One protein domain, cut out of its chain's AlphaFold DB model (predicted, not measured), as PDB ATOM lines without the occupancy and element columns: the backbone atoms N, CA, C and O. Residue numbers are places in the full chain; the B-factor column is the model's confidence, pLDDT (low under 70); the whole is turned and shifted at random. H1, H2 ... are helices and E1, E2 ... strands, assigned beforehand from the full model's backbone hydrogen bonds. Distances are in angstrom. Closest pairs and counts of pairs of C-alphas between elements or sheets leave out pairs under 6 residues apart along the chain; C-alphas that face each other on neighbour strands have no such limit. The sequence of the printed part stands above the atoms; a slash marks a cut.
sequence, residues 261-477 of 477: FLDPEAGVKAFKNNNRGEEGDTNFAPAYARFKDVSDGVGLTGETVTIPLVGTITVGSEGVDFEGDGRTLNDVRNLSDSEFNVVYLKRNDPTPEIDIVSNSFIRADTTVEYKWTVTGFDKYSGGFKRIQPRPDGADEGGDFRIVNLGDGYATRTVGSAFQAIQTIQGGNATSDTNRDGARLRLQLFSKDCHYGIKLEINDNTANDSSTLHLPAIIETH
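AT A GLANCE: This is residues 261 to 477 of the 477 residues of an uncharacterized protein of Candidatus Pelagibacter sp. TMED166 (UniProt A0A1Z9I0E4). A large, twisted sheet of six strands, E5, E7, E8, E10, E12 and E13, and a small sheet of three, E6, E11 and E9, lie partly face to face as a loose sandwich. The hairpin of E3 and E4 and helix H1 pack on the large sheet away from the small one, and the little hairpin of E1 and E2 lies farthest out. The 217 printed residues include two named helices and thirteen named strands, in the order H1 E1 E2 E3 E4 H2 E5 to E13. The class is mostly strand, though under half of the residues, 90, are in named elements. The whole is compact, with a radius of gyration of the C-alphas of 17.5 A and spans of 52 by 48 by 34 A.

IN THESE COORDINATES: The large sheet holds E7, residues 368 to 380, 38.7 A long, E12, 449 to 459, 32.6 A, E13, 464 to 476, 34.9 A, E10, 419 to 424, 16.9 A, E8, 383 to 386, and E5, 343 to 345. C-alpha 368 is at (90.551, 128.499, 45.147) and C-alpha 476 at (64.468, 116.685, 58.098). The small sheet holds E6, 353 to 358, 16.9 A, E11, 439 to 444, 16.1 A, and E9, 400 to 403. H1 is residues 285 to 291, 10.0 A, from C-alpha 285 at (81.376, 108.283, 54.477); H2 is 337 to 340. E1 is 305 to 307, E2 311 to 313, E3 320 to 322 and E4 332 to 335.

HOW THE PARTS SIT: The large sheet is branched at E7: E8 and E10 lie on one side of it, E12 on the other side, each antiparallel to it, with N 378 and O 385 2.7 A apart, N 370 and O 422 2.8 A, and N 371 and O 456 2.8 A. E12 and E13 form an antiparallel hairpin, with N 455 and O 468 at 2.8 A; E5 is parallel to E13, with N 345 and O 475 at 2.8 A. In the sandwich, two sheets face to face, the facing parts are 8.5 A centre to centre. The small sheet is antiparallel in the order E6, E11, E9, with N 356 and O 440 at 2.9 A and N 401 and O 443 at 2.8 A. H1 is on the large sheet, the C-alphas of Ala 287 and Leu 470 being its closest to E13 at 6.4 A. H1 and H2 touch, closest at the C-alphas of Pro 286 and Phe 340, 5.1 A; H2 only grazes the large sheet. In H1 every O i to N i+4 pair is within hydrogen-bond range; H2 is too short for one. E3 and E4 form a hairpin, N 321 and O 334 at 2.9 A; the closest C-alphas of E4 and E13 are those of Asn 334 and Ala 472, 5.4 A. The hairpin E1 and E2, N 305 and O 313 at 2.7 A, is apart from E7, E12 and E13.

THE WHOLE: The two C-alphas farthest apart, Gly 382 and Thr 430, are 55.1 A from each other. The printed part has no cut, and the links H1 to E1, E8 to E9, E9 to E10 and E10 to E11 are long. Mean pLDDT of the printed part is 78.3; 47 residues are under 70, among them 299 to 317 and 426 to 437.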
ATOM      1  N   PHE A 261      82.060 117.948  54.946       81.50
ATOM      2  CA  PHE A 261      81.324 117.301  56.035       81.50
ATOM      3  C   PHE A 261      80.327 118.277  56.680       81.50
ATOM      4  O   PHE A 261      80.379 119.489  56.450       81.50
ATOM      5  N   LEU A 262      79.398 117.753  57.478       82.25
ATOM      6  CA  LEU A 262      78.491 118.541  58.313       82.25
ATOM      7  C   LEU A 262      79.140 118.808  59.673       82.25
ATOM      8  O   LEU A 262      79.471 117.866  60.384       82.25
ATOM      9  N   ASP A 263      79.249 120.073  60.074       79.75
ATOM     10  CA  ASP A 263      79.748 120.438  61.400       79.75
ATOM     11  C   ASP A 263      78.677 120.120  62.471       79.75
ATOM     12  O   ASP A 263      77.615 120.762  62.498       79.75
ATOM     13  N   PRO A 264      78.902 119.136  63.367       68.81
ATOM     14  CA  PRO A 264      77.916 118.737  64.368       68.81
ATOM     15  C   PRO A 264      77.762 119.763  65.498       68.81
ATOM     16  O   PRO A 264      76.715 119.788  66.150       68.81
ATOM     17  N   GLU A 265      78.716 120.676  65.678       72.19
ATOM     18  CA  GLU A 265      78.734 121.655  66.768       72.19
ATOM     19  C   GLU A 265      78.220 123.041  66.331       72.19
ATOM     20  O   GLU A 265      77.755 123.810  67.172       72.19
ATOM     21  N   ALA A 266      78.215 123.350  65.027       72.75
ATOM     22  CA  ALA A 266      77.815 124.667  64.511       72.75
ATOM     23  C   ALA A 266      76.347 124.788  64.044       72.75
ATOM     24  O   ALA A 266      75.703 123.826  63.626       72.75
ATOM     25  N   GLY A 267      75.799 126.004  64.084       75.31
ATOM     26  CA  GLY A 267      74.397 126.267  63.746       75.31
ATOM     27  C   GLY A 267      73.430 125.931  64.887       75.31
ATOM     28  O   GLY A 267      73.812 125.829  66.052       75.31
ATOM     29  N   VAL A 268      72.150 125.793  64.558       75.25
ATOM     30  CA  VAL A 268      71.062 125.586  65.518       75.25
ATOM     31  C   VAL A 268      70.295 124.351  65.089       75.25
ATOM     32  O   VAL A 268      69.452 124.425  64.210       75.25
ATOM     33  N   LYS A 269      70.587 123.192  65.672       77.06
ATOM     34  CA  LYS A 269      70.020 121.922  65.207       77.06
ATOM     35  C   LYS A 269      69.778 120.952  66.347       77.06
ATOM     36  O   LYS A 269      70.368 121.061  67.417       77.06
ATOM     37  N   ALA A 270      68.903 119.988  66.099       75.88
ATOM     38  CA  ALA A 270      68.680 118.864  66.990       75.88
ATOM     39  C   ALA A 270      68.737 117.585  66.166       75.88
ATOM     40  O   ALA A 270      67.869 117.355  65.324       75.88
ATOM     41  N   PHE A 271      69.754 116.764  66.408       80.50
ATOM     42  CA  PHE A 271      69.836 115.454  65.785       80.50
ATOM     43  C   PHE A 271      68.736 114.545  66.326       80.50
ATOM     44  O   PHE A 271      68.336 114.618  67.493       80.50
ATOM     45  N   LYS A 272      68.218 113.704  65.442       80.44
ATOM     46  CA  LYS A 272      67.311 112.619  65.777       80.44
ATOM     47  C   LYS A 272      67.980 111.331  65.336       80.44
ATOM     48  O   LYS A 272      68.630 111.297  64.296       80.44
ATOM     49  N   ASN A 273      67.765 110.269  66.098       80.31
ATOM     50  CA  ASN A 273      68.191 108.962  65.644       80.31
ATOM     51  C   ASN A 273      67.424 108.592  64.366       80.31
ATOM     52  O   ASN A 273      66.212 108.827  64.266       80.31
ATOM     53  N   ASN A 274      68.135 108.007  63.411       74.75
ATOM     54  CA  ASN A 274      67.565 107.443  62.194       74.75
ATOM     55  C   ASN A 274      66.630 106.256  62.523       74.75
ATOM     56  O   ASN A 274      66.429 105.890  63.689       74.75
ATOM     57  N   ASN A 275      66.072 105.588  61.509       71.81
ATOM     58  CA  ASN A 275      65.152 104.464  61.735       71.81
ATOM     59  C   ASN A 275      65.807 103.235  62.403       71.81
ATOM     60  O   ASN A 275      65.104 102.299  62.790       71.81
ATOM     61  N   ARG A 276      67.136 103.235  62.575       71.06
ATOM     62  CA  ARG A 276      67.904 102.210  63.296       71.06
ATOM     63  C   ARG A 276      68.201 102.577  64.749       71.06
ATOM     64  O   ARG A 276      68.730 101.747  65.482       71.06
ATOM     65  N   GLY A 277      67.845 103.783  65.191       73.81
ATOM     66  CA  GLY A 277      68.172 104.246  66.537       73.81
ATOM     67  C   GLY A 277      69.608 104.761  66.679       73.81
ATOM     68  O   GLY A 277      70.052 104.936  67.810       73.81
ATOM     69  N   GLU A 278      70.299 105.036  65.572       76.38
ATOM     70  CA  GLU A 278      71.670 105.560  65.525       76.38
ATOM     71  C   GLU A 278      71.662 107.046  65.127       76.38
ATOM     72  O   GLU A 278      70.759 107.497  64.417       76.38
ATOM     73  N   GLU A 279      72.649 107.820  65.583       77.06
ATOM     74  CA  GLU A 279      72.895 109.158  65.032       77.06
ATOM     75  C   GLU A 279      73.475 109.016  63.614       77.06
ATOM     76  O   GLU A 279      74.320 108.152  63.361       77.06
ATOM     77  N   GLY A 280      72.982 109.829  62.678       77.62
ATOM     78  CA  GLY A 280      73.435 109.778  61.287       77.62
ATOM     79  C   GLY A 280      74.887 110.229  61.109       77.62
ATOM     80  O   GLY A 280      75.431 110.957  61.937       77.62
ATOM     81  N   ASP A 281      75.509 109.808  60.011       75.88
ATOM     82  CA  ASP A 281      76.914 110.067  59.709       75.88
ATOM     83  C   ASP A 281      77.124 111.481  59.154       75.88
ATOM     84  O   ASP A 281      76.859 111.764  57.984       75.88
ATOM     85  N   THR A 282      77.655 112.369  59.990       78.88
ATOM     86  CA  THR A 282      77.958 113.756  59.623       78.88
ATOM     87  C   THR A 282      79.135 113.895  58.655       78.88
ATOM     88  O   THR A 282      79.295 114.957  58.056       78.88
ATOM     89  N   ASN A 283      79.936 112.841  58.470       75.56
ATOM     90  CA  ASN A 283      81.028 112.792  57.493       75.56
ATOM     91  C   ASN A 283      80.588 112.185  56.153       75.56
ATOM     92  O   ASN A 283      81.357 112.186  55.193       75.56
ATOM     93  N   PHE A 284      79.359 111.666  56.075       83.38
ATOM     94  CA  PHE A 284      78.771 111.098  54.863       83.38
ATOM     95  C   PHE A 284      79.614 109.987  54.217       83.38
ATOM     96  O   PHE A 284      79.560 109.802  52.999       83.38
ATOM     97  N   ALA A 285      80.391 109.229  54.994       71.81
ATOM     98  CA  ALA A 285      81.376 108.283  54.477       71.81
ATOM     99  C   ALA A 285      80.768 107.201  53.560       71.81
ATOM    100  O   ALA A 285      81.337 106.955  52.492       71.81
ATOM    101  N   PRO A 286      79.603 106.593  53.871       75.81
ATOM    102  CA  PRO A 286      78.961 105.643  52.965       75.81
ATOM    103  C   PRO A 286      78.518 106.272  51.640       75.81
ATOM    104  O   PRO A 286      78.672 105.669  50.575       75.81
ATOM    105  N   ALA A 287      77.983 107.496  51.688       82.25
ATOM    106  CA  ALA A 287      77.558 108.219  50.495       82.25
ATOM    107  C   ALA A 287      78.767 108.633  49.649       82.25
ATOM    108  O   ALA A 287      78.762 108.443  48.434       82.25
ATOM    109  N   TYR A 288      79.833 109.115  50.288       79.00
ATOM    110  CA  TYR A 288      81.096 109.433  49.637       79.00
ATOM    111  C   TYR A 288      81.683 108.213  48.925       79.00
ATOM    112  O   TYR A 288      81.905 108.256  47.717       79.00
ATOM    113  N   ALA A 289      81.836 107.089  49.631       71.56
ATOM    114  CA  ALA A 289      82.360 105.855  49.051       71.56
ATOM    115  C   ALA A 289      81.540 105.375  47.840       71.56
ATOM    116  O   ALA A 289      82.086 104.750  46.932       71.56
ATOM    117  N   ARG A 290      80.233 105.671  47.811       76.69
ATOM    118  CA  ARG A 290      79.343 105.295  46.708       76.69
ATOM    119  C   ARG A 290      79.389 106.260  45.524       76.69
ATOM    120  O   ARG A 290      79.275 105.802  44.388       76.69
ATOM    121  N   PHE A 291      79.487 107.564  45.773       82.44
ATOM    122  CA  PHE A 291      79.223 108.592  44.763       82.44
ATOM    123  C   PHE A 291      80.450 109.417  44.350       82.44
ATOM    124  O   PHE A 291      80.353 110.127  43.353       82.44
ATOM    125  N   LYS A 292      81.601 109.311  45.038       75.56
ATOM    126  CA  LYS A 292      82.788 110.161  44.794       75.56
ATOM    127  C   LYS A 292      83.281 110.173  43.342       75.56
ATOM    128  O   LYS A 292      83.731 111.206  42.863       75.56
ATOM    129  N   ASP A 293      83.153 109.046  42.644       74.00
ATOM    130  CA  ASP A 293      83.638 108.879  41.269       74.00
ATOM    131  C   ASP A 293      82.503 108.969  40.228       74.00
ATOM    132  O   ASP A 293      82.711 108.708  39.045       74.00
ATOM    133  N   VAL A 294      81.278 109.319  40.641       77.31
ATOM    134  CA  VAL A 294      80.102 109.382  39.762       77.31
ATOM    135  C   VAL A 294      79.854 110.821  39.315       77.31
ATOM    136  O   VAL A 294      79.703 111.729  40.126       77.31
ATOM    137  N   SER A 295      79.751 111.041  38.004       80.31
ATOM    138  CA  SER A 295      79.370 112.348  37.454       80.31
ATOM    139  C   SER A 295      77.848 112.509  37.343       80.31
ATOM    140  O   SER A 295      77.134 111.551  37.053       80.31
ATOM    141  N   ASP A 296      77.356 113.747  37.456       76.94
ATOM    142  CA  ASP A 296      75.922 114.103  37.469       76.94
ATOM    143  C   ASP A 296      75.081 113.559  36.303       76.94
ATOM    144  O   ASP A 296      73.871 113.413  36.446       76.94
ATOM    145  N   GLY A 297      75.685 113.313  35.138       72.75
ATOM    146  CA  GLY A 297      74.996 112.828  33.936       72.75
ATOM    147  C   GLY A 297      75.031 111.310  33.744       72.75
ATOM    148  O   GLY A 297      74.513 110.818  32.743       72.75
ATOM    149  N   VAL A 298      75.672 110.568  34.649       70.44
ATOM    150  CA  VAL A 298      75.852 109.119  34.524       70.44
ATOM    151  C   VAL A 298      74.692 108.396  35.208       70.44
ATOM    152  O   VAL A 298      74.412 108.622  36.383       70.44
ATOM    153  N   GLY A 299      74.003 107.528  34.463       67.00
ATOM    154  CA  GLY A 299      72.887 106.735  34.980       67.00
ATOM    155  C   GLY A 299      73.343 105.606  35.911       67.00
ATOM    156  O   GLY A 299      74.273 104.862  35.599       67.00
ATOM    157  N   LEU A 300      72.650 105.451  37.039       68.81
ATOM    158  CA  LEU A 300      72.892 104.452  38.078       68.81
ATOM    159  C   LEU A 300      71.966 103.239  37.882       68.81
ATOM    160  O   LEU A 300      70.970 103.044  38.586       68.81
ATOM    161  N   THR A 301      72.261 102.416  36.875       57.91
ATOM    162  CA  THR A 301      71.520 101.176  36.590       57.91
ATOM    163  C   THR A 301      72.374  99.947  36.890       57.91
ATOM    164  O   THR A 301      73.376  99.746  36.219       57.91
ATOM    165  N   GLY A 302      71.945  99.106  37.842       51.50
ATOM    166  CA  GLY A 302      72.195  97.655  37.865       51.50
ATOM    167  C   GLY A 302      73.629  97.170  37.592       51.50
ATOM    168  O   GLY A 302      74.002  96.929  36.450       51.50
ATOM    169  N   GLU A 303      74.369  96.925  38.673       52.84
ATOM    170  CA  GLU A 303      75.625  96.159  38.786       52.84
ATOM    171  C   GLU A 303      76.917  96.713  38.176       52.84
ATOM    172  O   GLU A 303      77.970  96.392  38.720       52.84
ATOM    173  N   THR A 304      76.923  97.576  37.157       48.72
ATOM    174  CA  THR A 304      78.191  98.161  36.666       48.72
ATOM    175  C   THR A 304      77.999  99.469  35.889       48.72
ATOM    176  O   THR A 304      77.275  99.532  34.903       48.72
ATOM    177  N   VAL A 305      78.716 100.514  36.300       48.81
ATOM    178  CA  VAL A 305      78.900 101.781  35.589       48.81
ATOM    179  C   VAL A 305      80.285 101.744  34.948       48.81
ATOM    180  O   VAL A 305      81.294 101.642  35.640       48.81
ATOM    181  N   THR A 306      80.357 101.796  33.618       42.28
ATOM    182  CA  THR A 306      81.647 101.921  32.920       42.28
ATOM    183  C   THR A 306      81.984 103.398  32.769       42.28
ATOM    184  O   THR A 306      81.305 104.105  32.024       42.28
ATOM    185  N   ILE A 307      83.033 103.856  33.449       48.16
ATOM    186  CA  ILE A 307      83.546 105.220  33.315       48.16
ATOM    187  C   ILE A 307      84.735 105.201  32.339       48.16
ATOM    188  O   ILE A 307      85.662 104.400  32.522       48.16
ATOM    189  N   PRO A 308      84.760 106.054  31.296       34.38
ATOM    190  CA  PRO A 308      85.937 106.205  30.441       34.38
ATOM    191  C   PRO A 308      87.172 106.576  31.282       34.38
ATOM    192  O   PRO A 308      87.083 107.448  32.136       34.38
ATOM    193  N   LEU A 309      88.315 105.924  31.039       37.44
ATOM    194  CA  LEU A 309      89.593 106.035  31.782       37.44
ATOM    195  C   LEU A 309      89.661 105.450  33.209       37.44
ATOM    196  O   LEU A 309      90.769 105.140  33.634       37.44
ATOM    197  N   VAL A 310      88.550 105.246  33.921       37.19
ATOM    198  CA  VAL A 310      88.571 104.802  35.340       37.19
ATOM    199  C   VAL A 310      88.227 103.312  35.505       37.19
ATOM    200  O   VAL A 310      88.585 102.686  36.499       37.19
ATOM    201  N   GLY A 311      87.607 102.693  34.495       42.62
ATOM    202  CA  GLY A 311      87.215 101.281  34.524       42.62
ATOM    203  C   GLY A 311      85.755 101.081  34.937       42.62
ATOM    204  O   GLY A 311      84.926 101.984  34.819       42.62
ATOM    205  N   THR A 312      85.412  99.857  35.340       39.53
ATOM    206  CA  THR A 312      84.036  99.465  35.662       39.53
ATOM    207  C   THR A 312      83.795  99.550  37.171       39.53
ATOM    208  O   THR A 312      84.397  98.795  37.929       39.53
ATOM    209  N   ILE A 313      82.912 100.451  37.605       48.66
ATOM    210  CA  ILE A 313      82.538 100.660  39.011       48.66
ATOM    211  C   ILE A 313      81.175 100.014  39.269       48.66
ATOM    212  O   ILE A 313      80.196 100.330  38.596       48.66
ATOM    213  N   THR A 314      81.056  99.131  40.258       45.88
ATOM    214  CA  THR A 314      79.752  98.613  40.705       45.88
ATOM    215  C   THR A 314      79.070  99.644  41.602       45.88
ATOM    216  O   THR A 314      79.259  99.650  42.815       45.88
ATOM    217  N   VAL A 315      78.253 100.525  41.021       53.66
ATOM    218  CA  VAL A 315      77.351 101.390  41.795       53.66
ATOM    219  C   VAL A 315      76.042 100.625  41.984       53.66
ATOM    220  O   VAL A 315      75.132 100.703  41.162       53.66
ATOM    221  N   GLY A 316      75.962  99.789  43.021       56.41
ATOM    222  CA  GLY A 316      74.708  99.105  43.349       56.41
ATOM    223  C   GLY A 316      73.588 100.129  43.586       56.41
ATOM    224  O   GLY A 316      73.822 101.145  44.237       56.41
ATOM    225  N   SER A 317      72.378  99.871  43.083       63.06
ATOM    226  CA  SER A 317      71.188 100.691  43.378       63.06
ATOM    227  C   SER A 317      70.542 100.331  44.721       63.06
ATOM    228  O   SER A 317      69.439 100.777  45.028       63.06
ATOM    229  N   GLU A 318      71.185  99.457  45.495       74.06
ATOM    230  CA  GLU A 318      70.726  99.058  46.820       74.06
ATOM    231  C   GLU A 318      70.706 100.273  47.746       74.06
ATOM    232  O   GLU A 318      71.686 101.008  47.856       74.06
ATOM    233  N   GLY A 319      69.548 100.508  48.360       81.88
ATOM    234  CA  GLY A 319      69.342 101.633  49.261       81.88
ATOM    235  C   GLY A 319      69.288 103.011  48.596       81.88
ATOM    236  O   GLY A 319      69.291 103.992  49.326       81.88
ATOM    237  N   VAL A 320      69.220 103.122  47.266       87.69
ATOM    238  CA  VAL A 320      69.086 104.413  46.567       87.69
ATOM    239  C   VAL A 320      67.742 104.478  45.852       87.69
ATOM    240  O   VAL A 320      67.419 103.615  45.033       87.69
ATOM    241  N   ASP A 321      66.956 105.509  46.150       88.25
ATOM    242  CA  ASP A 321      65.653 105.747  45.537       88.25
ATOM    243  C   ASP A 321      65.722 106.920  44.550       88.25
ATOM    244  O   ASP A 321      66.317 107.956  44.852       88.25
ATOM    245  N   PHE A 322      65.088 106.777  43.383       87.69
ATOM    246  CA  PHE A 322      65.205 107.719  42.265       87.69
ATOM    247  C   PHE A 322      63.856 108.304  41.822       87.69
ATOM    248  O   PHE A 322      62.812 107.647  41.868       87.69
ATOM    249  N   GLU A 323      63.885 109.541  41.335       86.31
ATOM    250  CA  GLU A 323      62.826 110.178  40.559       86.31
ATOM    251  C   GLU A 323      62.943 109.778  39.077       86.31
ATOM    252  O   GLU A 323      63.907 110.104  38.391       86.31
ATOM    253  N   GLY A 324      61.922 109.094  38.555       76.19
ATOM    254  CA  GLY A 324      61.855 108.730  37.138       76.19
ATOM    255  C   GLY A 324      62.890 107.688  36.693       76.19
ATOM    256  O   GLY A 324      63.537 107.020  37.499       76.19
ATOM    257  N   ASP A 325      63.015 107.527  35.375       72.31
ATOM    258  CA  ASP A 325      63.803 106.445  34.765       72.31
ATOM    259  C   ASP A 325      65.268 106.826  34.479       72.31
ATOM    260  O   ASP A 325      66.074 105.950  34.172       72.31
ATOM    261  N   GLY A 326      65.624 108.115  34.580       68.75
ATOM    262  CA  GLY A 326      66.967 108.632  34.266       68.75
ATOM    263  C   GLY A 326      68.053 108.168  35.239       68.75
ATOM    264  O   GLY A 326      69.188 107.934  34.826       68.75
ATOM    265  N   ARG A 327      67.679 107.969  36.513       81.44
ATOM    266  CA  ARG A 327      68.529 107.426  37.586       81.44
ATOM    267  C   ARG A 327      69.902 108.096  37.692       81.44
ATOM    268  O   ARG A 327      70.902 107.423  37.916       81.44
ATOM    269  N   THR A 328      69.975 109.408  37.506       86.12
ATOM    270  CA  THR A 328      71.217 110.170  37.700       86.12
ATOM    271  C   THR A 328      71.374 110.615  39.157       86.12
ATOM    272  O   THR A 328      70.430 110.498  39.941       86.12
ATOM    273  N   LEU A 329      72.530 111.174  39.544       86.56
ATOM    274  CA  LEU A 329      72.705 111.754  40.889       86.56
ATOM    275  C   LEU A 329      71.671 112.848  41.191       86.56
ATOM    276  O   LEU A 329      71.196 112.961  42.316       86.56
ATOM    277  N   ASN A 330      71.269 113.614  40.175       88.06
ATOM    278  CA  ASN A 330      70.245 114.652  40.305       88.06
ATOM    279  C   ASN A 330      68.826 114.105  40.498       88.06
ATOM    280  O   ASN A 330      67.922 114.878  40.819       88.06
ATOM    281  N   ASP A 331      68.631 112.809  40.263       88.31
ATOM    282  CA  ASP A 331      67.347 112.135  40.397       88.31
ATOM    283  C   ASP A 331      67.256 111.348  41.707       88.31
ATOM    284  O   ASP A 331      66.203 110.801  42.011       88.31
ATOM    285  N   VAL A 332      68.326 111.268  42.503       91.19
ATOM    286  CA  VAL A 332      68.286 110.582  43.800       91.19
ATOM    287  C   VAL A 332      67.402 111.377  44.759       91.19
ATOM    288  O   VAL A 332      67.722 112.503  45.142       91.19
ATOM    289  N   ARG A 333      66.279 110.773  45.152       91.00
ATOM    290  CA  ARG A 333      65.270 111.395  46.021       91.00
ATOM    291  C   ARG A 333      65.363 110.967  47.476       91.00
ATOM    292  O   ARG A 333      64.885 111.695  48.335       91.00
ATOM    293  N   ASN A 334      65.945 109.798  47.741       91.94
ATOM    294  CA  ASN A 334      66.139 109.289  49.093       91.94
ATOM    295  C   ASN A 334      67.278 108.255  49.143       91.94
ATOM    296  O   ASN A 334      67.515 107.539  48.167       91.94
ATOM    297  N   LEU A 335      67.923 108.146  50.303       91.50
ATOM    298  CA  LEU A 335      68.906 107.118  50.632       91.50
ATOM    299  C   LEU A 335      68.408 106.277  51.817       91.50
ATOM    300  O   LEU A 335      67.766 106.776  52.734       91.50
ATOM    301  N   SER A 336      68.687 104.977  51.801       87.56
ATOM    302  CA  SER A 336      68.335 104.063  52.889       87.56
ATOM    303  C   SER A 336      69.269 104.251  54.075       87.56
ATOM    304  O   SER A 336      70.487 104.118  53.934       87.56
ATOM    305  N   ASP A 337      68.702 104.413  55.268       83.50
ATOM    306  CA  ASP A 337      69.453 104.450  56.527       83.50
ATOM    307  C   ASP A 337      70.328 103.203  56.740       83.50
ATOM    308  O   ASP A 337      71.377 103.287  57.378       83.50
ATOM    309  N   SER A 338      69.911 102.037  56.227       81.50
ATOM    310  CA  SER A 338      70.672 100.787  56.380       81.50
ATOM    311  C   SER A 338      72.021 100.828  55.672       81.50
ATOM    312  O   SER A 338      72.987 100.286  56.201       81.50
ATOM    313  N   GLU A 339      72.072 101.492  54.518       82.31
ATOM    314  CA  GLU A 339      73.240 101.529  53.639       82.31
ATOM    315  C   GLU A 339      74.060 102.805  53.824       82.31
ATOM    316  O   GLU A 339      75.283 102.772  53.717       82.31
ATOM    317  N   PHE A 340      73.391 103.929  54.096       83.56
ATOM    318  CA  PHE A 340      74.006 105.252  54.011       83.56
ATOM    319  C   PHE A 340      74.147 105.987  55.341       83.56
ATOM    320  O   PHE A 340      74.865 106.980  55.387       83.56
ATOM    321  N   ASN A 341      73.491 105.513  56.407       84.81
ATOM    322  CA  ASN A 341      73.454 106.180  57.711       84.81
ATOM    323  C   ASN A 341      73.178 107.698  57.604       84.81
ATOM    324  O   ASN A 341      73.952 108.521  58.079       84.81
ATOM    325  N   VAL A 342      72.092 108.066  56.922       88.81
ATOM    326  CA  VAL A 342      71.724 109.460  56.614       88.81
ATOM    327  C   VAL A 342      71.566 110.301  57.888       88.81
ATOM    328  O   VAL A 342      71.106 109.808  58.922       88.81
ATOM    329  N   VAL A 343      71.916 111.589  57.821       89.69
ATOM    330  CA  VAL A 343      71.753 112.529  58.941       89.69
ATOM    331  C   VAL A 343      70.297 112.949  59.093       89.69
ATOM    332  O   VAL A 343      69.736 113.544  58.184       89.69
ATOM    333  N   TYR A 344      69.710 112.713  60.269       89.62
ATOM    334  CA  TYR A 344      68.330 113.096  60.577       89.62
ATOM    335  C   TYR A 344      68.300 114.309  61.506       89.62
ATOM    336  O   TYR A 344      68.801 114.279  62.634       89.62
ATOM    337  N   LEU A 345      67.657 115.376  61.048       88.25
ATOM    338  CA  LEU A 345      67.476 116.614  61.788       88.25
ATOM    339  C   LEU A 345      66.020 116.749  62.206       88.25
ATOM    340  O   LEU A 345      65.107 116.746  61.384       88.25
ATOM    341  N   LYS A 346      65.795 116.906  63.504       82.75
ATOM    342  CA  LYS A 346      64.468 117.179  64.032       82.75
ATOM    343  C   LYS A 346      64.082 118.613  63.699       82.75
ATOM    344  O   LYS A 346      64.752 119.557  64.127       82.75
ATOM    345  N   ARG A 347      62.952 118.786  63.022       75.31
ATOM    346  CA  ARG A 347      62.315 120.086  62.868       75.31
ATOM    347  C   ARG A 347      61.775 120.525  64.229       75.31
ATOM    348  O   ARG A 347      60.715 120.088  64.677       75.31
ATOM    349  N   ASN A 348      62.526 121.386  64.901       66.44
ATOM    350  CA  ASN A 348      62.116 122.041  66.138       66.44
ATOM    351  C   ASN A 348      61.932 123.548  65.910       66.44
ATOM    352  O   ASN A 348      62.231 124.071  64.839       66.44
ATOM    353  N   ASP A 349      61.415 124.222  66.935       57.47
ATOM    354  CA  ASP A 349      61.590 125.657  67.141       57.47
ATOM    355  C   ASP A 349      62.766 125.831  68.122       57.47
ATOM    356  O   ASP A 349      62.702 125.264  69.221       57.47
ATOM    357  N   PRO A 350      63.858 126.523  67.753       67.50
ATOM    358  CA  PRO A 350      64.085 127.245  66.493       67.50
ATOM    359  C   PRO A 350      64.342 126.350  65.269       67.50
ATOM    360  O   PRO A 350      64.804 125.214  65.388       67.50
ATOM    361  N   THR A 351      64.046 126.916  64.090       78.44
ATOM    362  CA  THR A 351      64.251 126.307  62.761       78.44
ATOM    363  C   THR A 351      65.684 125.779  62.619       78.44
ATOM    364  O   THR A 351      66.608 126.533  62.930       78.44
ATOM    365  N   PRO A 352      65.891 124.546  62.114       84.94
ATOM    366  CA  PRO A 352      67.228 123.997  61.950       84.94
ATOM    367  C   PRO A 352      68.135 124.857  61.056       84.94
ATOM    368  O   PRO A 352      67.808 125.125  59.898       84.94
ATOM    369  N   GLU A 353      69.295 125.235  61.586       90.00
ATOM    370  CA  GLU A 353      70.428 125.796  60.856       90.00
ATOM    371  C   GLU A 353      71.599 124.821  60.902       90.00
ATOM    372  O   GLU A 353      71.975 124.344  61.978       90.00
ATOM    373  N   ILE A 354      72.191 124.556  59.744       90.06
ATOM    374  CA  ILE A 354      73.336 123.665  59.601       90.06
ATOM    375  C   ILE A 354      74.491 124.345  58.884       90.06
ATOM    376  O   ILE A 354      74.271 125.159  57.984       90.06
ATOM    377  N   ASP A 355      75.700 123.922  59.238       88.31
ATOM    378  CA  ASP A 355      76.937 124.371  58.615       88.31
ATOM    379  C   ASP A 355      77.624 123.191  57.946       88.31
ATOM    380  O   ASP A 355      77.932 122.187  58.584       88.31
ATOM    381  N   ILE A 356      77.870 123.327  56.650       87.94
ATOM    382  CA  ILE A 356      78.656 122.378  55.872       87.94
ATOM    383  C   ILE A 356      80.020 123.007  55.637       87.94
ATOM    384  O   ILE A 356      80.110 124.166  55.226       87.94
ATOM    385  N   VAL A 357      81.077 122.250  55.909       83.00
ATOM    386  CA  VAL A 357      82.456 122.735  55.884       83.00
ATOM    387  C   VAL A 357      83.246 121.925  54.868       83.00
ATOM    388  O   VAL A 357      83.219 120.696  54.878       83.00
ATOM    389  N   SER A 358      83.958 122.614  53.978       80.38
ATOM    390  CA  SER A 358      84.881 121.964  53.051       80.38
ATOM    391  C   SER A 358      86.117 121.454  53.790       80.38
ATOM    392  O   SER A 358      86.799 122.218  54.470       80.38
ATOM    393  N   ASN A 359      86.462 120.192  53.557       68.31
ATOM    394  CA  ASN A 359      87.741 119.564  53.903       68.31
ATOM    395  C   ASN A 359      88.496 119.100  52.642       68.31
ATOM    396  O   ASN A 359      89.264 118.142  52.678       68.31
ATOM    397  N   SER A 360      88.249 119.781  51.521       69.81
ATOM    398  CA  SER A 360      88.869 119.513  50.222       69.81
ATOM    399  C   SER A 360      90.401 119.533  50.272       69.81
ATOM    400  O   SER A 360      91.004 120.379  50.937       69.81
ATOM    401  N   PHE A 361      91.031 118.653  49.495       63.81
ATOM    402  CA  PHE A 361      92.471 118.686  49.253       63.81
ATOM    403  C   PHE A 361      92.780 119.763  48.214       63.81
ATOM    404  O   PHE A 361      92.276 119.718  47.091       63.81
ATOM    405  N   ILE A 362      93.591 120.747  48.605       67.00
ATOM    406  CA  ILE A 362      93.985 121.883  47.768       67.00
ATOM    407  C   ILE A 362      95.507 121.980  47.672       67.00
ATOM    408  O   ILE A 362      96.227 121.539  48.571       67.00
ATOM    409  N   ARG A 363      96.000 122.606  46.602       63.81
ATOM    410  CA  ARG A 363      97.419 122.951  46.475       63.81
ATOM    411  C   ARG A 363      97.771 124.093  47.431       63.81
ATOM    412  O   ARG A 363      96.940 124.953  47.720       63.81
ATOM    413  N   ALA A 364      99.008 124.103  47.921       58.62
ATOM    414  CA  ALA A 364      99.511 125.230  48.700       58.62
ATOM    415  C   ALA A 364      99.563 126.499  47.831       58.62
ATOM    416  O   ALA A 364      99.848 126.427  46.637       58.62
ATOM    417  N   ASP A 365      99.297 127.651  48.447       64.25
ATOM    418  CA  ASP A 365      99.425 128.984  47.850       64.25
ATOM    419  C   ASP A 365      98.571 129.265  46.598       64.25
ATOM    420  O   ASP A 365      98.817 130.243  45.885       64.25
ATOM    421  N   THR A 366      97.520 128.478  46.338       68.25
ATOM    422  CA  THR A 366      96.594 128.733  45.225       68.25
ATOM    423  C   THR A 366      95.330 129.457  45.675       68.25
ATOM    424  O   THR A 366      94.807 129.263  46.773       68.25
ATOM    425  N   THR A 367      94.827 130.343  44.815       82.44
ATOM    426  CA  THR A 367      93.498 130.934  44.998       82.44
ATOM    427  C   THR A 367      92.448 129.947  44.509       82.44
ATOM    428  O   THR A 367      92.404 129.629  43.319       82.44
ATOM    429  N   VAL A 368      91.583 129.504  45.420       84.69
ATOM    430  CA  VAL A 368      90.551 128.499  45.147       84.69
ATOM    431  C   VAL A 368      89.169 129.130  45.243       84.69
ATOM    432  O   VAL A 368      88.838 129.812  46.219       84.69
ATOM    433  N   GLU A 369      88.353 128.905  44.220       90.94
ATOM    434  CA  GLU A 369      86.924 129.199  44.243       90.94
ATOM    435  C   GLU A 369      86.145 127.940  44.625       90.94
ATOM    436  O   GLU A 369      86.310 126.889  44.015       90.94
ATOM    437  N   TYR A 370      85.277 128.067  45.621       92.31
ATOM    438  CA  TYR A 370      84.354 127.040  46.078       92.31
ATOM    439  C   TYR A 370      82.955 127.434  45.639       92.31
ATOM    440  O   TYR A 370      82.467 128.503  46.011       92.31
ATOM    441  N   LYS A 371      82.288 126.564  44.891       94.81
ATOM    442  CA  LYS A 371      80.906 126.732  44.465       94.81
ATOM    443  C   LYS A 371      80.058 125.605  45.033       94.81
ATOM    444  O   LYS A 371      80.171 124.443  44.653       94.81
ATOM    445  N   TRP A 372      79.167 125.988  45.930       96.12
ATOM    446  CA  TRP A 372      78.198 125.119  46.571       96.12
ATOM    447  C   TRP A 372      76.890 125.143  45.790       96.12
ATOM    448  O   TRP A 372      76.427 126.212  45.390       96.12
ATOM    449  N   THR A 373      76.272 123.982  45.600       96.62
ATOM    450  CA  THR A 373      74.917 123.838  45.062       96.62
ATOM    451  C   THR A 373      74.110 122.924  45.976       96.62
ATOM    452  O   THR A 373      74.524 121.802  46.255       96.62
ATOM    453  N   VAL A 374      72.952 123.397  46.427       96.12
ATOM    454  CA  VAL A 374      71.993 122.592  47.193       96.12
ATOM    455  C   VAL A 374      71.081 121.857  46.211       96.12
ATOM    456  O   VAL A 374      70.555 122.459  45.276       96.12
ATOM    457  N   THR A 375      70.895 120.558  46.411       95.50
ATOM    458  CA  THR A 375      70.014 119.687  45.620       95.50
ATOM    459  C   THR A 375      69.072 118.933  46.558       95.50
ATOM    460  O   THR A 375      69.216 119.025  47.776       95.50
ATOM    461  N   GLY A 376      68.076 118.219  46.030       94.62
ATOM    462  CA  GLY A 376      67.238 117.352  46.860       94.62
ATOM    463  C   GLY A 376      65.747 117.387  46.559       94.62
ATOM    464  O   GLY A 376      65.285 118.023  45.604       94.62
ATOM    465  N   PHE A 377      64.994 116.698  47.416       95.00
ATOM    466  CA  PHE A 377      63.558 116.486  47.276       95.00
ATOM    467  C   PHE A 377      62.800 116.652  48.596       95.00
ATOM    468  O   PHE A 377      63.218 116.139  49.625       95.00
ATOM    469  N   ASP A 378      61.650 117.317  48.543       93.38
ATOM    470  CA  ASP A 378      60.641 117.364  49.599       93.38
ATOM    471  C   ASP A 378      59.641 116.219  49.407       93.38
ATOM    472  O   ASP A 378      59.018 116.078  48.343       93.38
ATOM    473  N   LYS A 379      59.491 115.381  50.430       89.94
ATOM    474  CA  LYS A 379      58.539 114.279  50.453       89.94
ATOM    475  C   LYS A 379      57.217 114.766  51.029       89.94
ATOM    476  O   LYS A 379      57.136 115.319  52.116       89.94
ATOM    477  N   TYR A 380      56.133 114.492  50.319       85.94
ATOM    478  CA  TYR A 380      54.783 114.814  50.763       85.94
ATOM    479  C   TYR A 380      53.854 113.621  50.539       85.94
ATOM    480  O   TYR A 380      54.208 112.614  49.924       85.94
ATOM    481  N   SER A 381      52.610 113.729  51.004       79.94
ATOM    482  CA  SER A 381      51.629 112.636  50.959       79.94
ATOM    483  C   SER A 381      51.323 112.083  49.557       79.94
ATOM    484  O   SER A 381      50.696 111.035  49.446       79.94
ATOM    485  N   GLY A 382      51.713 112.787  48.490       79.69
ATOM    486  CA  GLY A 382      51.478 112.404  47.096       79.69
ATOM    487  C   GLY A 382      52.748 112.161  46.280       79.69
ATOM    488  O   GLY A 382      52.649 112.143  45.055       79.69
ATOM    489  N   GLY A 383      53.917 112.022  46.916       87.44
ATOM    490  CA  GLY A 383      55.181 111.717  46.242       87.44
ATOM    491  C   GLY A 383      56.335 112.608  46.693       87.44
ATOM    492  O   GLY A 383      56.380 113.053  47.833       87.44
ATOM    493  N   PHE A 384      57.264 112.858  45.774       90.81
ATOM    494  CA  PHE A 384      58.422 113.724  45.980       90.81
ATOM    495  C   PHE A 384      58.344 114.909  45.021       90.81
ATOM    496  O   PHE A 384      57.851 114.776  43.900       90.81
ATOM    497  N   LYS A 385      58.799 116.076  45.466       92.81
ATOM    498  CA  LYS A 385      58.976 117.279  44.644       92.81
ATOM    499  C   LYS A 385      60.382 117.798  44.847       92.81
ATOM    500  O   LYS A 385      60.902 117.712  45.947       92.81
ATOM    501  N   ARG A 386      60.996 118.367  43.815       93.81
ATOM    502  CA  ARG A 386      62.300 119.024  43.975       93.81
ATOM    503  C   ARG A 386      62.197 120.160  44.982       93.81
ATOM    504  O   ARG A 386      61.268 120.970  44.875       93.81
ATOM    505  N   ILE A 387      63.164 120.232  45.893       94.50
ATOM    506  CA  ILE A 387      63.207 121.301  46.892       94.50
ATOM    507  C   ILE A 387      63.210 122.673  46.219       94.50
ATOM    508  O   ILE A 387      63.788 122.870  45.148       94.50
ATOM    509  N   GLN A 388      62.560 123.631  46.859       93.62
ATOM    510  CA  GLN A 388      62.462 125.013  46.432       93.62
ATOM    511  C   GLN A 388      63.147 125.915  47.458       93.62
ATOM    512  O   GLN A 388      62.924 125.770  48.659       93.62
ATOM    513  N   PRO A 389      63.965 126.884  47.033       92.81
ATOM    514  CA  PRO A 389      64.567 127.829  47.944       92.81
ATOM    515  C   PRO A 389      63.481 128.781  48.441       92.81
ATOM    516  O   PRO A 389      62.619 129.243  47.688       92.81
ATOM    517  N   ARG A 390      63.537 129.103  49.725       90.75
ATOM    518  CA  ARG A 390      62.688 130.114  50.333       90.75
ATOM    519  C   ARG A 390      63.084 131.496  49.799       90.75
ATOM    520  O   ARG A 390      64.260 131.859  49.907       90.75
ATOM    521  N   PRO A 391      62.127 132.292  49.284       84.50
ATOM    522  CA  PRO A 391      62.398 133.655  48.838       84.50
ATOM    523  C   PRO A 391      62.998 134.532  49.946       84.50
ATOM    524  O   PRO A 391      62.755 134.324  51.142       84.50
ATOM    525  N   ASP A 392      63.771 135.539  49.552       78.12
ATOM    526  CA  ASP A 392      64.356 136.489  50.500       78.12
ATOM    527  C   ASP A 392      63.298 137.305  51.221       78.12
ATOM    528  O   ASP A 392      62.345 137.783  50.610       78.12
ATOM    529  N   GLY A 393      63.479 137.470  52.533       75.19
ATOM    530  CA  GLY A 393      62.561 138.238  53.376       75.19
ATOM    531  C   GLY A 393      61.168 137.620  53.528       75.19
ATOM    532  O   GLY A 393      60.314 138.237  54.155       75.19
ATOM    533  N   ALA A 394      60.924 136.427  52.977       80.12
ATOM    534  CA  ALA A 394      59.679 135.702  53.184       80.12
ATOM    535  C   ALA A 394      59.720 134.910  54.500       80.12
ATOM    536  O   ALA A 394      60.690 134.191  54.773       80.12
ATOM    537  N   ASP A 395      58.634 135.017  55.266       75.69
ATOM    538  CA  ASP A 395      58.405 134.274  56.512       75.69
ATOM    539  C   ASP A 395      57.737 132.911  56.270       75.69
ATOM    540  O   ASP A 395      57.714 132.061  57.160       75.69
ATOM    541  N   GLU A 396      57.247 132.665  55.047       77.31
ATOM    542  CA  GLU A 396      56.554 131.447  54.607       77.31
ATOM    543  C   GLU A 396      57.013 131.003  53.203       77.31
ATOM    544  O   GLU A 396      57.488 131.809  52.404       77.31
ATOM    545  N   GLY A 397      56.887 129.703  52.910       80.88
ATOM    546  CA  GLY A 397      57.235 129.103  51.613       80.88
ATOM    547  C   GLY A 397      58.710 128.708  51.445       80.88
ATOM    548  O   GLY A 397      59.593 129.312  52.052       80.88
ATOM    549  N   GLY A 398      58.953 127.691  50.611       88.38
ATOM    550  CA  GLY A 398      60.272 127.103  50.350       88.38
ATOM    551  C   GLY A 398      60.774 126.162  51.450       88.38
ATOM    552  O   GLY A 398      60.294 126.179  52.582       88.38
ATOM    553  N   ASP A 399      61.769 125.359  51.094       92.31
ATOM    554  CA  ASP A 399      62.276 124.232  51.873       92.31
ATOM    555  C   ASP A 399      63.619 124.531  52.530       92.31
ATOM    556  O   ASP A 399      63.940 123.949  53.563       92.31
ATOM    557  N   PHE A 400      64.411 125.438  51.958       93.56
ATOM    558  CA  PHE A 400      65.692 125.855  52.526       93.56
ATOM    559  C   PHE A 400      66.049 127.295  52.162       93.56
ATOM    560  O   PHE A 400      65.488 127.875  51.234       93.56
ATOM    561  N   ARG A 401      67.024 127.872  52.859       93.12
ATOM    562  CA  ARG A 401      67.646 129.153  52.510       93.12
ATOM    563  C   ARG A 401      69.139 129.079  52.784       93.12
ATOM    564  O   ARG A 401      69.542 128.647  53.858       93.12
ATOM    565  N   ILE A 402      69.946 129.553  51.839       93.31
ATOM    566  CA  ILE A 402      71.369 129.804  52.083       93.31
ATOM    567  C   ILE A 402      71.502 131.104  52.878       93.31
ATOM    568  O   ILE A 402      70.984 132.142  52.454       93.31
ATOM    569  N   VAL A 403      72.176 131.045  54.026       89.56
ATOM    570  CA  VAL A 403      72.351 132.188  54.926       89.56
ATOM    571  C   VAL A 403      73.694 132.859  54.657       89.56
ATOM    572  O   VAL A 403      74.743 132.230  54.752       89.56
ATOM    573  N   ASN A 404      73.663 134.160  54.371       84.88
ATOM    574  CA  ASN A 404      74.869 134.969  54.215       84.88
ATOM    575  C   ASN A 404      75.274 135.545  55.581       84.88
ATOM    576  O   ASN A 404      74.579 136.419  56.099       84.88
ATOM    577  N   LEU A 405      76.386 135.077  56.150       81.62
ATOM    578  CA  LEU A 405      76.891 135.537  57.457       81.62
ATOM    579  C   LEU A 405      78.109 136.468  57.374       81.62
ATOM    580  O   LEU A 405      78.511 137.019  58.394       81.62
ATOM    581  N   GLY A 406      78.675 136.668  56.182       76.56
ATOM    582  CA  GLY A 406      79.892 137.457  55.984       76.56
ATOM    583  C   GLY A 406      81.154 136.594  55.968       76.56
ATOM    584  O   GLY A 406      81.131 135.475  55.452       76.56
ATOM    585  N   ASP A 407      82.252 137.142  56.490       69.00
ATOM    586  CA  ASP A 407      83.598 136.576  56.360       69.00
ATOM    587  C   ASP A 407      83.661 135.113  56.831       69.00
ATOM    588  O   ASP A 407      83.222 134.763  57.926       69.00
ATOM    589  N   GLY A 408      84.197 134.245  55.969       75.38
ATOM    590  CA  GLY A 408      84.328 132.807  56.220       75.38
ATOM    591  C   GLY A 408      83.186 131.934  55.683       75.38
ATOM    592  O   GLY A 408      83.387 130.727  55.569       75.38
ATOM    593  N   TYR A 409      82.046 132.509  55.276       86.44
ATOM    594  CA  TYR A 409      80.931 131.769  54.667       86.44
ATOM    595  C   TYR A 409      80.757 132.091  53.181       86.44
ATOM    596  O   TYR A 409      80.951 133.221  52.724       86.44
ATOM    597  N   ALA A 410      80.326 131.090  52.422       90.06
ATOM    598  CA  ALA A 410      79.926 131.233  51.040       90.06
ATOM    599  C   ALA A 410      78.743 132.189  50.927       90.06
ATOM    600  O   ALA A 410      77.753 132.102  51.654       90.06
ATOM    601  N   THR A 411      78.856 133.106  49.975       90.56
ATOM    602  CA  THR A 411      77.814 134.079  49.686       90.56
ATOM    603  C   THR A 411      76.957 133.556  48.554       90.56
ATOM    604  O   THR A 411      77.465 133.116  47.523       90.56
ATOM    605  N   ARG A 412      75.639 133.611  48.732       90.69
ATOM    606  CA  ARG A 412      74.693 133.166  47.712       90.69
ATOM    607  C   ARG A 412      74.938 133.856  46.365       90.69
ATOM    608  O   ARG A 412      75.041 135.081  46.291       90.69
ATOM    609  N   THR A 413      74.964 133.070  45.295       89.50
ATOM    610  CA  THR A 413      75.221 133.536  43.931       89.50
ATOM    611  C   THR A 413      74.079 134.414  43.425       89.50
ATOM    612  O   THR A 413      72.894 134.091  43.560       89.50
ATOM    613  N   VAL A 414      74.421 135.533  42.785       82.19
ATOM    614  CA  VAL A 414      73.430 136.406  42.144       82.19
ATOM    615  C   VAL A 414      72.726 135.638  41.023       82.19
ATOM    616  O   VAL A 414      73.370 135.102  40.127       82.19
ATOM    617  N   GLY A 415      71.394 135.582  41.071       80.94
ATOM    618  CA  GLY A 415      70.579 134.893  40.065       80.94
ATOM    619  C   GLY A 415      70.364 133.393  40.302       80.94
ATOM    620  O   GLY A 415      69.629 132.779  39.535       80.94
ATOM    621  N   SER A 416      70.929 132.805  41.364       87.50
ATOM    622  CA  SER A 416      70.674 131.407  41.731       87.50
ATOM    623  C   SER A 416      70.498 131.254  43.238       87.50
ATOM    624  O   SER A 416      71.443 131.368  44.011       87.50
ATOM    625  N   ALA A 417      69.271 130.959  43.668       88.94
ATOM    626  CA  ALA A 417      68.968 130.759  45.084       88.94
ATOM    627  C   ALA A 417      69.411 129.381  45.625       88.94
ATOM    628  O   ALA A 417      69.347 129.146  46.830       88.94
ATOM    629  N   PHE A 418      69.889 128.499  44.743       94.00
ATOM    630  CA  PHE A 418      70.430 127.180  45.076       94.00
ATOM    631  C   PHE A 418      71.949 127.173  45.237       94.00
ATOM    632  O   PHE A 418      72.504 126.153  45.634       94.00
ATOM    633  N   GLN A 419      72.627 128.267  44.880       95.31
ATOM    634  CA  GLN A 419      74.079 128.295  44.775       95.31
ATOM    635  C   GLN A 419      74.701 129.353  45.666       95.31
ATOM    636  O   GLN A 419      74.127 130.422  45.872       95.31
ATOM    637  N   ALA A 420      75.902 129.062  46.149       94.44
ATOM    638  CA  ALA A 420      76.741 130.016  46.852       94.44
ATOM    639  C   ALA A 420      78.200 129.836  46.463       94.44
ATOM    640  O   ALA A 420      78.630 128.729  46.151       94.44
ATOM    641  N   ILE A 421      78.948 130.934  46.481       92.38
ATOM    642  CA  ILE A 421      80.351 130.967  46.087       92.38
ATOM    643  C   ILE A 421      81.180 131.572  47.217       92.38
ATOM    644  O   ILE A 421      80.754 132.508  47.898       92.38
ATOM    645  N   GLN A 422      82.384 131.044  47.399       89.94
ATOM    646  CA  GLN A 422      83.419 131.618  48.245       89.94
ATOM    647  C   GLN A 422      84.756 131.537  47.519       89.94
ATOM    648  O   GLN A 422      85.098 130.491  46.978       89.94
ATOM    649  N   THR A 423      85.542 132.609  47.536       87.06
ATOM    650  CA  THR A 423      86.910 132.590  47.004       87.06
ATOM    651  C   THR A 423      87.892 132.786  48.147       87.06
ATOM    652  O   THR A 423      87.804 133.774  48.872       87.06
ATOM    653  N   ILE A 424      88.842 131.864  48.289       80.94
ATOM    654  CA  ILE A 424      89.905 131.925  49.297       80.94
ATOM    655  C   ILE A 424      91.232 132.160  48.566       80.94
ATOM    656  O   ILE A 424      91.551 131.445  47.622       80.94
ATOM    657  N   GLN A 425      91.980 133.199  48.954       74.25
ATOM    658  CA  GLN A 425      93.221 133.611  48.280       74.25
ATOM    659  C   GLN A 425      94.450 132.861  48.813       74.25
ATOM    660  O   GLN A 425      94.626 132.758  50.028       74.25
ATOM    661  N   GLY A 426      95.344 132.440  47.910       59.97
ATOM    662  CA  GLY A 426      96.547 131.660  48.239       59.97
ATOM    663  C   GLY A 426      97.656 132.413  48.992       59.97
ATOM    664  O   GLY A 426      98.491 131.798  49.638       59.97
ATOM    665  N   GLY A 427      97.660 133.751  48.989       46.38
ATOM    666  CA  GLY A 427      98.768 134.562  49.531       46.38
ATOM    667  C   GLY A 427      98.788 134.805  51.049       46.38
ATOM    668  O   GLY A 427      99.731 135.413  51.545       46.38
ATOM    669  N   ASN A 428      97.777 134.350  51.796       40.47
ATOM    670  CA  ASN A 428      97.681 134.527  53.256       40.47
ATOM    671  C   ASN A 428      98.054 133.257  54.049       40.47
ATOM    672  O   ASN A 428      97.790 133.172  55.245       40.47
ATOM    673  N   ALA A 429      98.693 132.274  53.411       36.19
ATOM    674  CA  ALA A 429      99.125 131.024  54.039       36.19
ATOM    675  C   ALA A 429     100.449 131.147  54.835       36.19
ATOM    676  O   ALA A 429     101.182 130.174  54.978       36.19
ATOM    677  N   THR A 430     100.771 132.337  55.364       30.83
ATOM    678  CA  THR A 430     101.949 132.568  56.236       30.83
ATOM    679  C   THR A 430     101.604 132.754  57.717       30.83
ATOM    680  O   THR A 430     102.478 133.039  58.532       30.83
ATOM    681  N   SER A 431     100.357 132.505  58.105       31.55
ATOM    682  CA  SER A 431      99.966 132.285  59.498       31.55
ATOM    683  C   SER A 431      98.852 131.245  59.548       31.55
ATOM    684  O   SER A 431      98.049 131.159  58.621       31.55
ATOM    685  N   ASP A 432      98.810 130.470  60.631       33.19
ATOM    686  CA  ASP A 432      97.907 129.350  60.950       33.19
ATOM    687  C   ASP A 432      96.384 129.658  60.945       33.19
ATOM    688  O   ASP A 432      95.603 128.998  61.622       33.19
ATOM    689  N   THR A 433      95.923 130.665  60.202       30.05
ATOM    690  CA  THR A 433      94.567 131.232  60.272       30.05
ATOM    691  C   THR A 433      93.766 131.126  58.974       30.05
ATOM    692  O   THR A 433      92.699 131.720  58.892       30.05
ATOM    693  N   ASN A 434      94.257 130.433  57.940       36.12
ATOM    694  CA  ASN A 434      93.589 130.413  56.628       36.12
ATOM    695  C   ASN A 434      93.398 129.005  56.034       36.12
ATOM    696  O   ASN A 434      93.305 128.850  54.818       36.12
ATOM    697  N   ARG A 435      93.354 127.974  56.895       43.31
ATOM    698  CA  ARG A 435      92.937 126.601  56.538       43.31
ATOM    699  C   ARG A 435      91.487 126.295  56.931       43.31
ATOM    700  O   ARG A 435      91.059 125.148  56.856       43.31
ATOM    701  N   ASP A 436      90.732 127.315  57.316       49.72
ATOM    702  CA  ASP A 436      89.288 127.257  57.492       49.72
ATOM    703  C   ASP A 436      88.688 127.083  56.090       49.72
ATOM    704  O   ASP A 436      88.523 128.050  55.344       49.72
ATOM    705  N   GLY A 437      88.453 125.835  55.676       61.97
ATOM    706  CA  GLY A 437      87.827 125.543  54.390       61.97
ATOM    707  C   GLY A 437      86.503 126.293  54.231       61.97
ATOM    708  O   GLY A 437      85.867 126.681  55.214       61.97
ATOM    709  N   ALA A 438      86.087 126.517  52.983       81.62
ATOM    710  CA  ALA A 438      84.853 127.240  52.693       81.62
ATOM    711  C   ALA A 438      83.656 126.658  53.463       81.62
ATOM    712  O   ALA A 438      83.535 125.437  53.589       81.62
ATOM    713  N   ARG A 439      82.769 127.525  53.965       88.19
ATOM    714  CA  ARG A 439      81.606 127.119  54.769       88.19
ATOM    715  C   ARG A 439      80.305 127.507  54.092       88.19
ATOM    716  O   ARG A 439      80.187 128.600  53.553       88.19
ATOM    717  N   LEU A 440      79.292 126.658  54.174       92.69
ATOM    718  CA  LEU A 440      77.939 126.933  53.702       92.69
ATOM    719  C   LEU A 440      76.971 126.814  54.877       92.69
ATOM    720  O   LEU A 440      76.857 125.736  55.454       92.69
ATOM    721  N   ARG A 441      76.231 127.886  55.191       93.12
ATOM    722  CA  ARG A 441      75.117 127.808  56.146       93.12
ATOM    723  C   ARG A 441      73.783 127.656  55.431       93.12
ATOM    724  O   ARG A 441      73.442 128.471  54.570       93.12
ATOM    725  N   LEU A 442      73.002 126.666  55.854       93.31
ATOM    726  CA  LEU A 442      71.634 126.436  55.395       93.31
ATOM    727  C   LEU A 442      70.645 126.530  56.557       93.31
ATOM    728  O   LEU A 442      70.836 125.906  57.593       93.31
ATOM    729  N   GLN A 443      69.556 127.264  56.350       91.88
ATOM    730  CA  GLN A 443      68.328 127.175  57.143       91.88
ATOM    731  C   GLN A 443      67.364 126.206  56.455       91.88
ATOM    732  O   GLN A 443      67.143 126.343  55.251       91.88
ATOM    733  N   LEU A 444      66.775 125.266  57.196       91.81
ATOM    734  CA  LEU A 444      65.914 124.204  56.659       91.81
ATOM    735  C   LEU A 444      64.482 124.340  57.196       91.81
ATOM    736  O   LEU A 444      64.272 124.355  58.405       91.81
ATOM    737  N   PHE A 445      63.485 124.430  56.313       88.75
ATOM    738  CA  PHE A 445      62.107 124.797  56.681       88.75
ATOM    739  C   PHE A 445      61.075 123.678  56.509       88.75
ATOM    740  O   PHE A 445      60.046 123.702  57.195       88.75
ATOM    741  N   SER A 446      61.308 122.712  55.614       85.38
ATOM    742  CA  SER A 446      60.344 121.628  55.387       85.38
ATOM    743  C   SER A 446      60.492 120.502  56.404       85.38
ATOM    744  O   SER A 446      61.539 120.326  57.031       85.38
ATOM    745  N   LYS A 447      59.398 119.760  56.594       83.62
ATOM    746  CA  LYS A 447      59.331 118.668  57.559       83.62
ATOM    747  C   LYS A 447      60.001 117.400  57.050       83.62
ATOM    748  O   LYS A 447      60.715 116.837  57.845       83.62
ATOM    749  N   ASP A 448      59.785 116.997  55.801       88.31
ATOM    750  CA  ASP A 448      60.247 115.704  55.278       88.31
ATOM    751  C   ASP A 448      61.104 115.940  54.018       88.31
ATOM    752  O   ASP A 448      60.797 115.458  52.926       88.31
ATOM    753  N   CYS A 449      62.157 116.755  54.144       92.19
ATOM    754  CA  CYS A 449      63.051 117.068  53.031       92.19
ATOM    755  C   CYS A 449      64.333 116.251  53.077       92.19
ATOM    756  O   CYS A 449      64.981 116.178  54.114       92.19
ATOM    757  N   HIS A 450      64.755 115.772  51.912       94.56
ATOM    758  CA  HIS A 450      66.016 115.088  51.668       94.56
ATOM    759  C   HIS A 450      66.939 116.019  50.875       94.56
ATOM    760  O   HIS A 450      66.740 116.237  49.679       94.56
ATOM    761  N   TYR A 451      67.943 116.586  51.535       95.31
ATOM    762  CA  TYR A 451      68.892 117.533  50.963       95.31
ATOM    763  C   TYR A 451      70.164 116.822  50.493       95.31
ATOM    764  O   TYR A 451      70.756 116.011  51.205       95.31
ATOM    765  N   GLY A 452      70.593 117.160  49.284       96.25
ATOM    766  CA  GLY A 452      71.891 116.835  48.716       96.25
ATOM    767  C   GLY A 452      72.765 118.077  48.599       96.25
ATOM    768  O   GLY A 452      72.269 119.204  48.534       96.25
ATOM    769  N   ILE A 453      74.076 117.864  48.573       96.69
ATOM    770  CA  ILE A 453      75.069 118.930  48.467       96.69
ATOM    771  C   ILE A 453      76.052 118.577  47.364       96.69
ATOM    772  O   ILE A 453      76.611 117.480  47.321       96.69
ATOM    773  N   LYS A 454      76.268 119.539  46.474       96.06
ATOM    774  CA  LYS A 454      77.308 119.498  45.458       96.06
ATOM    775  C   LYS A 454      78.324 120.600  45.728       96.06
ATOM    776  O   LYS A 454      77.948 121.766  45.856       96.06
ATOM    777  N   LEU A 455      79.594 120.223  45.776       93.81
ATOM    778  CA  LEU A 455      80.729 121.125  45.895       93.81
ATOM    779  C   LEU A 455      81.588 121.026  44.637       93.81
ATOM    780  O   LEU A 455      82.069 119.950  44.291       93.81
ATOM    781  N   GLU A 456      81.790 122.159  43.976       93.75
ATOM    782  CA  GLU A 456      82.744 122.331  42.882       93.75
ATOM    783  C   GLU A 456      83.877 123.230  43.396       93.75
ATOM    784  O   GLU A 456      83.608 124.329  43.886       93.75
ATOM    785  N   ILE A 457      85.127 122.773  43.312       89.12
ATOM    786  CA  ILE A 457      86.309 123.587  43.617       89.12
ATOM    787  C   ILE A 457      87.096 123.847  42.337       89.12
ATOM    788  O   ILE A 457      87.319 122.925  41.554       89.12
ATOM    789  N   ASN A 458      87.522 125.092  42.140       89.62
ATOM    790  CA  ASN A 458      88.309 125.520  40.988       89.62
ATOM    791  C   ASN A 458      89.599 126.189  41.465       89.62
ATOM    792  O   ASN A 458      89.560 127.183  42.195       89.62
ATOM    793  N   ASP A 459      90.740 125.656  41.041       83.50
ATOM    794  CA  ASP A 459      92.041 126.295  41.198       83.50
ATOM    795  C   ASP A 459      92.197 127.355  40.104       83.50
ATOM    796  O   ASP A 459      92.481 127.048  38.942       83.50
ATOM    797  N   ASN A 460      92.033 128.623  40.481       73.38
ATOM    798  CA  ASN A 460      92.115 129.746  39.545       73.38
ATOM    799  C   ASN A 460      93.541 129.986  39.018       73.38
ATOM    800  O   ASN A 460      93.728 130.794  38.109       73.38
ATOM    801  N   THR A 461      94.549 129.325  39.594       67.94
ATOM    802  CA  THR A 461      95.962 129.479  39.220       67.94
ATOM    803  C   THR A 461      96.403 128.361  38.279       67.94
ATOM    804  O   THR A 461      97.065 128.627  37.276       67.94
ATOM    805  N   ALA A 462      96.016 127.119  38.578       66.00
ATOM    806  CA  ALA A 462      96.391 125.937  37.802       66.00
ATOM    807  C   ALA A 462      95.354 125.515  36.742       66.00
ATOM    808  O   ALA A 462      95.649 124.628  35.943       66.00
ATOM    809  N   ASN A 463      94.171 126.149  36.700       72.12
ATOM    810  CA  ASN A 463      93.027 125.744  35.864       72.12
ATOM    811  C   ASN A 463      92.621 124.277  36.076       72.12
ATOM    812  O   ASN A 463      92.298 123.565  35.124       72.12
ATOM    813  N   ASP A 464      92.659 123.836  37.329       78.44
ATOM    814  CA  ASP A 464      92.237 122.504  37.745       78.44
ATOM    815  C   ASP A 464      90.896 122.588  38.480       78.44
ATOM    816  O   ASP A 464      90.591 123.606  39.106       78.44
ATOM    817  N   SER A 465      90.083 121.539  38.405       87.12
ATOM    818  CA  SER A 465      88.757 121.526  39.019       87.12
ATOM    819  C   SER A 465      88.407 120.154  39.560       87.12
ATOM    820  O   SER A 465      88.632 119.146  38.892       87.12
ATOM    821  N   SER A 466      87.768 120.118  40.723       85.25
ATOM    822  CA  SER A 466      87.227 118.890  41.297       85.25
ATOM    823  C   SER A 466      85.779 119.091  41.724       85.25
ATOM    824  O   SER A 466      85.372 120.189  42.098       85.25
ATOM    825  N   THR A 467      84.971 118.039  41.622       89.75
ATOM    826  CA  THR A 467      83.541 118.078  41.933       89.75
ATOM    827  C   THR A 467      83.150 116.860  42.746       89.75
ATOM    828  O   THR A 467      83.454 115.738  42.357       89.75
ATOM    829  N   LEU A 468      82.414 117.091  43.830       89.81
ATOM    830  CA  LEU A 468      81.779 116.053  44.629       89.81
ATOM    831  C   LEU A 468      80.290 116.372  44.765       89.81
ATOM    832  O   LEU A 468      79.934 117.459  45.218       89.81
ATOM    833  N   HIS A 469      79.421 115.429  44.403       94.06
ATOM    834  CA  HIS A 469      77.978 115.545  44.609       94.06
ATOM    835  C   HIS A 469      77.475 114.370  45.440       94.06
ATOM    836  O   HIS A 469      77.503 113.223  45.000       94.06
ATOM    837  N   LEU A 470      76.989 114.679  46.640       93.88
ATOM    838  CA  LEU A 470      76.369 113.720  47.541       93.88
ATOM    839  C   LEU A 470      74.868 114.031  47.647       93.88
ATOM    840  O   LEU A 470      74.496 115.011  48.300       93.88
ATOM    841  N   PRO A 471      73.993 113.262  46.979       93.81
ATOM    842  CA  PRO A 471      72.559 113.520  47.004       93.81
ATOM    843  C   PRO A 471      71.882 112.949  48.260       93.81
ATOM    844  O   PRO A 471      72.289 111.904  48.753       93.81
ATOM    845  N   ALA A 472      70.814 113.604  48.735       93.75
ATOM    846  CA  ALA A 472      69.917 113.113  49.798       93.75
ATOM    847  C   ALA A 472      70.620 112.609  51.086       93.75
ATOM    848  O   ALA A 472      70.189 111.639  51.704       93.75
ATOM    849  N   ILE A 473      71.705 113.276  51.488       92.50
ATOM    850  CA  ILE A 473      72.549 112.926  52.645       92.50
ATOM    851  C   ILE A 473      72.075 113.522  53.978       92.50
ATOM    852  O   ILE A 473      72.543 113.107  55.041       92.50
ATOM    853  N   ILE A 474      71.151 114.484  53.939       93.19
ATOM    854  CA  ILE A 474      70.562 115.117  55.123       93.19
ATOM    855  C   ILE A 474      69.045 115.062  54.993       93.19
ATOM    856  O   ILE A 474      68.502 115.467  53.970       93.19
ATOM    857  N   GLU A 475      68.359 114.623  56.038       92.00
ATOM    858  CA  GLU A 475      66.908 114.517  56.089       92.00
ATOM    859  C   GLU A 475      66.338 115.330  57.254       92.00
ATOM    860  O   GLU A 475      66.861 115.288  58.371       92.00
ATOM    861  N   THR A 476      65.262 116.077  57.020       90.31
ATOM    862  CA  THR A 476      64.468 116.685  58.098       90.31
ATOM    863  C   THR A 476      63.277 115.801  58.459       90.31
ATOM    864  O   THR A 476      62.780 115.079  57.600       90.31
ATOM    865  N   HIS A 477      62.855 115.837  59.737       80.62
ATOM    866  CA  HIS A 477      61.682 115.116  60.283       80.62
ATOM    867  C   HIS A 477      60.858 115.925  61.283       80.62
ATOM    868  O   HIS A 477      61.477 116.625  62.122       80.62
TER     869      HIS A 477